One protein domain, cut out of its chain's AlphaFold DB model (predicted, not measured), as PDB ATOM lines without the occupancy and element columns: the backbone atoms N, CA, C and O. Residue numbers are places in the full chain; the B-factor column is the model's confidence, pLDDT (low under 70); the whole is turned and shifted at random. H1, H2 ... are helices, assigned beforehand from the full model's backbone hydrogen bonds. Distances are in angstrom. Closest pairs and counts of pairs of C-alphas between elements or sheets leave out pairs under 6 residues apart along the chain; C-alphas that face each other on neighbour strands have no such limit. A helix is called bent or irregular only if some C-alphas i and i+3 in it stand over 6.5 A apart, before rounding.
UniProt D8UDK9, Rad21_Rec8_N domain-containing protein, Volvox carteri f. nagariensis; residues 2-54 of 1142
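AT A GLANCE: This is residues 2 to 54 of the 1142 residues of the protein "Rad21_Rec8_N domain-containing protein" of Volvox carteri f. nagariensis (UniProt D8UDK9). What shape does the backbone take? Three short helices lie along an open, bent path: from H1 the chain swings out through residues 21 to 26, which stick out, comes back to H2 and runs on to H3, so that H2 and H3 each come near H1 without any two helices touching. The stretches before H1 and after H3 have no named element, and residues 46 to 54 fold back on themselves beyond H3. What is it made of? The printed part has 53 residues, with three named helices in the order H1, H2, H3 and no named strand; the class is all helix, though under half of the residues, 24 of 53, are in named elements. How large is it? It is only just compact, close to loose, with a radius of gyration of the C-alphas of 11.7 A and spans of 33 by 26 by 16 A.

IN THESE COORDINATES: Where is the longest helix? H1 is residues 13 to 22, 14.5 A from first to last C-alpha, beginning at C-alpha 13 at (11.114, 22.132, -18.282). Where are the other helices? H2 is residues 29 to 33, 6.0 A long, with C-alpha 29 at (4.591, 31.593, -27.459). H3 is residues 37 to 45, 12.2 A long, and ends at C-alpha 45 at (20.614, 11.676, -23.689).

HOW THE PARTS SIT: How does H1 stand to H3? They are close but not clearly touching, and their closest C-alphas, those of Pro 13 and Met 40, are 7.3 A apart. Their lines are about perpendicular, at 87 degrees. How does H2 stand to the others? H1 and H2 are close but not clearly touching, and their closest C-alphas, those of Val 16 and Leu 31, are 7.6 A apart. H2 and H3 are apart, though a tight link of 3 residues joins them. What do the backbone N and O atoms show? In H1, H2 and H3 every O i to N i+4 pair is within hydrogen-bond range.

THE WHOLE: How far does the printed part reach? The two C-alphas farthest apart, those of Arg 25 and Pro 50, are 33.5 A apart, and the first and last printed C-alphas, of Phe 2 and Phe 54, are 16.1 A apart. Is there a cut or a long link? The printed part has no cut; the link from H1 to H2 is short, with 6 residues, and no link is long. Where is confidence low? The mean pLDDT of the printed part is 80.4, and 14 residues are under 70: residues 2 to 8, residue 10, residue 47 and residues 50 to 54.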
ATOM      1  N   PHE A   2       0.059   7.355 -14.561       45.19
ATOM      2  CA  PHE A   2       0.629   7.987 -13.363       45.19
ATOM      3  C   PHE A   2       2.131   8.211 -13.551       45.19
ATOM      4  O   PHE A   2       2.945   7.345 -13.245       45.19
ATOM      5  N   TYR A   3       2.484   9.383 -14.074       63.84
ATOM      6  CA  TYR A   3       3.845   9.900 -13.975       63.84
ATOM      7  C   TYR A   3       4.126  10.283 -12.515       63.84
ATOM      8  O   TYR A   3       3.221  10.723 -11.803       63.84
ATOM      9  N   ALA A   4       5.368  10.132 -12.053       57.50
ATOM     10  CA  ALA A   4       5.742  10.631 -10.734       57.50
ATOM     11  C   ALA A   4       5.565  12.160 -10.698       57.50
ATOM     12  O   ALA A   4       6.093  12.859 -11.562       57.50
ATOM     13  N   ALA A   5       4.884  12.692  -9.679       60.09
ATOM     14  CA  ALA A   5       4.636  14.135  -9.532       60.09
ATOM     15  C   ALA A   5       5.920  14.986  -9.368       60.09
ATOM     16  O   ALA A   5       5.863  16.208  -9.344       60.09
ATOM     17  N   GLN A   6       7.084  14.340  -9.257       57.31
ATOM     18  CA  GLN A   6       8.409  14.964  -9.277       57.31
ATOM     19  C   GLN A   6       8.910  15.232 -10.713       57.31
ATOM     20  O   GLN A   6       9.584  16.233 -10.945       57.31
ATOM     21  N   LEU A   7       8.548  14.372 -11.679       63.12
ATOM     22  CA  LEU A   7       8.829  14.571 -13.110       63.12
ATOM     23  C   LEU A   7       7.985  15.720 -13.664       63.12
ATOM     24  O   LEU A   7       8.498  16.593 -14.353       63.12
ATOM     25  N   VAL A   8       6.704  15.749 -13.285       66.50
ATOM     26  CA  VAL A   8       5.797  16.885 -13.508       66.50
ATOM     27  C   VAL A   8       5.892  17.850 -12.317       66.50
ATOM     28  O   VAL A   8       4.897  18.205 -11.687       66.50
ATOM     29  N   SER A   9       7.125  18.226 -11.960       74.19
ATOM     30  CA  SER A   9       7.356  19.348 -11.051       74.19
ATOM     31  C   SER A   9       6.852  20.624 -11.727       74.19
ATOM     32  O   SER A   9       7.101  20.838 -12.914       74.19
ATOM     33  N   ARG A  10       6.110  21.445 -10.972       67.19
ATOM     34  CA  ARG A  10       5.178  22.454 -11.511       67.19
ATOM     35  C   ARG A  10       5.804  23.474 -12.470       67.19
ATOM     36  O   ARG A  10       5.106  24.003 -13.330       67.19
ATOM     37  N   ASP A  11       7.099  23.711 -12.326       80.19
ATOM     38  CA  ASP A  11       7.866  24.719 -13.061       80.19
ATOM     39  C   ASP A  11       9.069  24.081 -13.793       80.19
ATOM     40  O   ASP A  11       9.985  24.761 -14.252       80.19
ATOM     41  N   GLY A  12       9.097  22.744 -13.881       85.25
ATOM     42  CA  GLY A  12      10.157  21.987 -14.537       85.25
ATOM     43  C   GLY A  12      10.036  22.033 -16.066       85.25
ATOM     44  O   GLY A  12       8.927  21.940 -16.596       85.25
ATOM     45  N   PRO A  13      11.154  22.081 -16.817       85.12
ATOM     46  CA  PRO A  13      11.114  22.132 -18.282       85.12
ATOM     47  C   PRO A  13      10.456  20.871 -18.882       85.12
ATOM     48  O   PRO A  13       9.767  20.946 -19.900       85.12
ATOM     49  N   LEU A  14      10.548  19.738 -18.171       88.19
ATOM     50  CA  LEU A  14       9.805  18.504 -18.444       88.19
ATOM     51  C   LEU A  14       8.297  18.699 -18.560       88.19
ATOM     52  O   LEU A  14       7.669  18.056 -19.399       88.19
ATOM     53  N   GLN A  15       7.710  19.557 -17.724       89.50
ATOM     54  CA  GLN A  15       6.276  19.801 -17.754       89.50
ATOM     55  C   GLN A  15       5.875  20.481 -19.060       89.50
ATOM     56  O   GLN A  15       4.852  20.110 -19.620       89.50
ATOM     57  N   VAL A  16       6.673  21.417 -19.585       89.56
ATOM     58  CA  VAL A  16       6.377  22.061 -20.875       89.56
ATOM     59  C   VAL A  16       6.403  21.033 -22.002       89.56
ATOM     60  O   VAL A  16       5.473  20.972 -22.802       89.56
ATOM     61  N   LEU A  17       7.417  20.164 -22.015       92.25
ATOM     62  CA  LEU A  17       7.550  19.085 -22.995       92.25
ATOM     63  C   LEU A  17       6.392  18.073 -22.913       92.25
ATOM     64  O   LEU A  17       5.854  17.643 -23.931       92.25
ATOM     65  N   TRP A  18       5.977  17.717 -21.695       91.56
ATOM     66  CA  TRP A  18       4.871  16.794 -21.445       91.56
ATOM     67  C   TRP A  18       3.502  17.411 -21.766       91.56
ATOM     68  O   TRP A  18       2.635  16.736 -22.323       91.56
ATOM     69  N   VAL A  19       3.312  18.700 -21.477       91.00
ATOM     70  CA  VAL A  19       2.133  19.472 -21.892       91.00
ATOM     71  C   VAL A  19       2.080  19.562 -23.416       91.00
ATOM     72  O   VAL A  19       1.032  19.271 -23.975       91.00
ATOM     73  N   ALA A  20       3.191  19.843 -24.103       91.88
ATOM     74  CA  ALA A  20       3.248  19.834 -25.568       91.88
ATOM     75  C   ALA A  20       2.864  18.466 -26.165       91.88
ATOM     76  O   ALA A  20       2.115  18.388 -27.139       91.88
ATOM     77  N   ALA A  21       3.350  17.380 -25.559       92.56
ATOM     78  CA  ALA A  21       3.050  16.016 -25.983       92.56
ATOM     79  C   ALA A  21       1.574  15.627 -25.797       92.56
ATOM     80  O   ALA A  21       1.008  14.955 -26.655       92.56
ATOM     81  N   THR A  22       0.961  16.021 -24.675       90.25
ATOM     82  CA  THR A  22      -0.353  15.502 -24.239       90.25
ATOM     83  C   THR A  22      -1.521  16.468 -24.430       90.25
ATOM     84  O   THR A  22      -2.670  16.029 -24.452       90.25
ATOM     85  N   LEU A  23      -1.257  17.769 -24.576       87.62
ATOM     86  CA  LEU A  23      -2.258  18.813 -24.759       87.62
ATOM     87  C   LEU A  23      -1.951  19.604 -26.036       87.62
ATOM     88  O   LEU A  23      -1.120  20.507 -26.036       87.62
ATOM     89  N   ASP A  24      -2.713  19.350 -27.103       78.62
ATOM     90  CA  ASP A  24      -2.679  20.166 -28.332       78.62
ATOM     91  C   ASP A  24      -3.133  21.618 -28.137       78.62
ATOM     92  O   ASP A  24      -3.018  22.437 -29.049       78.62
ATOM     93  N   ARG A  25      -3.597  21.980 -26.937       80.69
ATOM     94  CA  ARG A  25      -3.890  23.369 -26.580       80.69
ATOM     95  C   ARG A  25      -2.673  24.257 -26.843       80.69
ATOM     96  O   ARG A  25      -1.522  23.821 -26.758       80.69
ATOM     97  N   GLN A  26      -2.942  25.508 -27.197       76.75
ATOM     98  CA  GLN A  26      -1.901  26.478 -27.503       76.75
ATOM     99  C   GLN A  26      -1.013  26.674 -26.267       76.75
ATOM    100  O   GLN A  26      -1.462  27.128 -25.215       76.75
ATOM    101  N   LEU A  27       0.256  26.290 -26.401       89.50
ATOM    102  CA  LEU A  27       1.306  26.758 -25.505       89.50
ATOM    103  C   LEU A  27       1.433  28.261 -25.760       89.50
ATOM    104  O   LEU A  27       1.427  28.673 -26.919       89.50
ATOM    105  N   ASN A  28       1.566  29.074 -24.710       93.62
ATOM    106  CA  ASN A  28       1.930  30.476 -24.900       93.62
ATOM    107  C   ASN A  28       3.270  30.523 -25.655       93.62
ATOM    108  O   ASN A  28       4.203  29.804 -25.289       93.62
ATOM    109  N   ARG A  29       3.369  31.371 -26.683       94.50
ATOM    110  CA  ARG A  29       4.591  31.593 -27.459       94.50
ATOM    111  C   ARG A  29       5.814  31.828 -26.563       94.50
ATOM    112  O   ARG A  29       6.824  31.164 -26.743       94.50
ATOM    113  N   GLN A  30       5.687  32.635 -25.506       93.25
ATOM    114  CA  GLN A  30       6.765  32.869 -24.528       93.25
ATOM    115  C   GLN A  30       7.299  31.578 -23.876       93.25
ATOM    116  O   GLN A  30       8.471  31.495 -23.515       93.25
ATOM    117  N   LEU A  31       6.447  30.559 -23.720       92.44
ATOM    118  CA  LEU A  31       6.803  29.264 -23.138       92.44
ATOM    119  C   LEU A  31       7.464  28.330 -24.169       92.44
ATOM    120  O   LEU A  31       8.311  27.523 -23.795       92.44
ATOM    121  N   VAL A  32       7.101  28.461 -25.448       93.50
ATOM    122  CA  VAL A  32       7.718  27.765 -26.594       93.50
ATOM    123  C   VAL A  32       9.108  28.335 -26.894       93.50
ATOM    124  O   VAL A  32      10.073  27.582 -27.043       93.50
ATOM    125  N   ASP A  33       9.227  29.660 -26.905       92.81
ATOM    126  CA  ASP A  33      10.476  30.385 -27.152       92.81
ATOM    127  C   ASP A  33      11.424  30.253 -25.939       92.81
ATOM    128  O   ASP A  33      12.632  30.081 -26.087       92.81
ATOM    129  N   GLY A  34      10.868  30.225 -24.720       93.44
ATOM    130  CA  GLY A  34      11.608  29.985 -23.478       93.44
ATOM    131  C   GLY A  34      12.085  28.540 -23.265       93.44
ATOM    132  O   GLY A  34      12.954  28.302 -22.418       93.44
ATOM    133  N   THR A  35      11.569  27.550 -24.008       92.94
ATOM    134  CA  THR A  35      12.086  26.176 -23.913       92.94
ATOM    135  C   THR A  35      13.409  26.002 -24.651       92.94
ATOM    136  O   THR A  35      13.452  25.808 -25.861       92.94
ATOM    137  N   ALA A  36      14.503  25.944 -23.889       90.62
ATOM    138  CA  ALA A  36      15.814  25.517 -24.374       90.62
ATOM    139  C   ALA A  36      15.828  24.008 -24.715       90.62
ATOM    140  O   ALA A  36      16.356  23.190 -23.957       90.62
ATOM    141  N   ILE A  37      15.240  23.637 -25.861       91.38
ATOM    142  CA  ILE A  37      15.120  22.246 -26.331       91.38
ATOM    143  C   ILE A  37      16.469  21.500 -26.323       91.38
ATOM    144  O   ILE A  37      16.491  20.399 -25.770       91.38
ATOM    145  N   PRO A  38      17.600  22.054 -26.825       89.94
ATOM    146  CA  PRO A  38      18.879  21.337 -26.823       89.94
ATOM    147  C   PRO A  38      19.300  20.896 -25.417       89.94
ATOM    148  O   PRO A  38      19.671  19.745 -25.214       89.94
ATOM    149  N   ARG A  39      19.116  21.768 -24.419       87.62
ATOM    150  CA  ARG A  39      19.439  21.488 -23.015       87.62
ATOM    151  C   ARG A  39      18.522  20.430 -22.394       87.62
ATOM    152  O   ARG A  39      18.956  19.686 -21.520       87.62
ATOM    153  N   MET A  40      17.262  20.333 -22.828       83.44
ATOM    154  CA  MET A  40      16.408  19.202 -22.443       83.44
ATOM    155  C   MET A  40      16.875  17.901 -23.097       83.44
ATOM    156  O   MET A  40      16.976  16.888 -22.411       83.44
ATOM    157  N   VAL A  41      17.194  17.926 -24.394       85.31
ATOM    158  CA  VAL A  41      17.691  16.755 -25.130       85.31
ATOM    159  C   VAL A  41      19.000  16.238 -24.518       85.31
ATOM    160  O   VAL A  41      19.114  15.038 -24.293       85.31
ATOM    161  N   GLU A  42      19.932  17.111 -24.131       86.31
ATOM    162  CA  GLU A  42      21.138  16.748 -23.367       86.31
ATOM    163  C   GLU A  42      20.806  16.019 -22.053       86.31
ATOM    164  O   GLU A  42      21.371  14.962 -21.773       86.31
ATOM    165  N   VAL A  43      19.852  16.535 -21.269       81.25
ATOM    166  CA  VAL A  43      19.418  15.935 -19.991       81.25
ATOM    167  C   VAL A  43      18.708  14.581 -20.176       81.25
ATOM    168  O   VAL A  43      18.732  13.756 -19.261       81.25
ATOM    169  N   TYR A  44      18.125  14.309 -21.348       79.25
ATOM    170  CA  TYR A  44      17.588  12.985 -21.694       79.25
ATOM    171  C   TYR A  44      18.638  12.017 -22.241       79.25
ATOM    172  O   TYR A  44      18.594  10.834 -21.907       79.25
ATOM    173  N   LEU A  45      19.562  12.495 -23.078       82.00
ATOM    174  CA  LEU A  45      20.614  11.676 -23.689       82.00
ATOM    175  C   LEU A  45      21.732  11.308 -22.702       82.00
ATOM    176  O   LEU A  45      22.463  10.353 -22.951       82.00
ATOM    177  N   ALA A  46      21.851  12.028 -21.581       82.19
ATOM    178  CA  ALA A  46      22.775  11.732 -20.489       82.19
ATOM    179  C   ALA A  46      22.033  11.295 -19.201       82.19
ATOM    180  O   ALA A  46      22.090  12.001 -18.189       82.19
ATOM    181  N   PRO A  47      21.345  10.131 -19.191       69.19
ATOM    182  CA  PRO A  47      20.601   9.653 -18.020       69.19
ATOM    183  C   PRO A  47      21.501   9.405 -16.800       69.19
ATOM    184  O   PRO A  47      21.033   9.562 -15.675       69.19
ATOM    185  N   ASP A  48      22.776   9.071 -17.034       71.62
ATOM    186  CA  ASP A  48      23.796   8.774 -16.017       71.62
ATOM    187  C   ASP A  48      24.530  10.022 -15.489       71.62
ATOM    188  O   ASP A  48      25.384   9.921 -14.605       71.62
ATOM    189  N   ALA A  49      24.244  11.215 -16.026       74.38
ATOM    190  CA  ALA A  49      24.812  12.447 -15.490       74.38
ATOM    191  C   ALA A  49      24.311  12.690 -14.049       74.38
ATOM    192  O   ALA A  49      23.160  12.374 -13.738       74.38
ATOM    193  N   PRO A  50      25.105  13.307 -13.154       65.56
ATOM    194  CA  PRO A  50      24.629  13.697 -11.826       65.56
ATOM    195  C   PRO A  50      23.587  14.826 -11.947       65.56
ATOM    196  O   PRO A  50      23.931  16.001 -12.051       65.56
ATOM    197  N   GLY A  51      22.306  14.445 -11.964       68.12
ATOM    198  CA  GLY A  51      21.164  15.307 -12.311       68.12
ATOM    199  C   GLY A  51      20.311  14.777 -13.476       68.12
ATOM    200  O   GLY A  51      19.234  15.310 -13.731       68.12
ATOM    201  N   GLY A  52      20.762  13.716 -14.151       64.12
ATOM    202  CA  GLY A  52      20.010  12.967 -15.151       64.12
ATOM    203  C   GLY A  52      18.753  12.344 -14.548       64.12
ATOM    204  O   GLY A  52      18.753  11.797 -13.443       64.12
ATOM    205  N   ILE A  53      17.648  12.442 -15.282       64.38
ATOM    206  CA  ILE A  53      16.289  12.247 -14.747       64.38
ATOM    207  C   ILE A  53      16.001  10.787 -14.363       64.38
ATOM    208  O   ILE A  53      15.145  10.515 -13.519       64.38
ATOM    209  N   PHE A  54      16.759   9.850 -14.934       64.69
ATOM    210  CA  PHE A  54      16.679   8.421 -14.638       64.69
ATOM    211  C   PHE A  54      17.746   7.942 -13.642       64.69
ATOM    212  O   PHE A  54      17.649   6.812 -13.168       64.69
TER     213      PHE A  54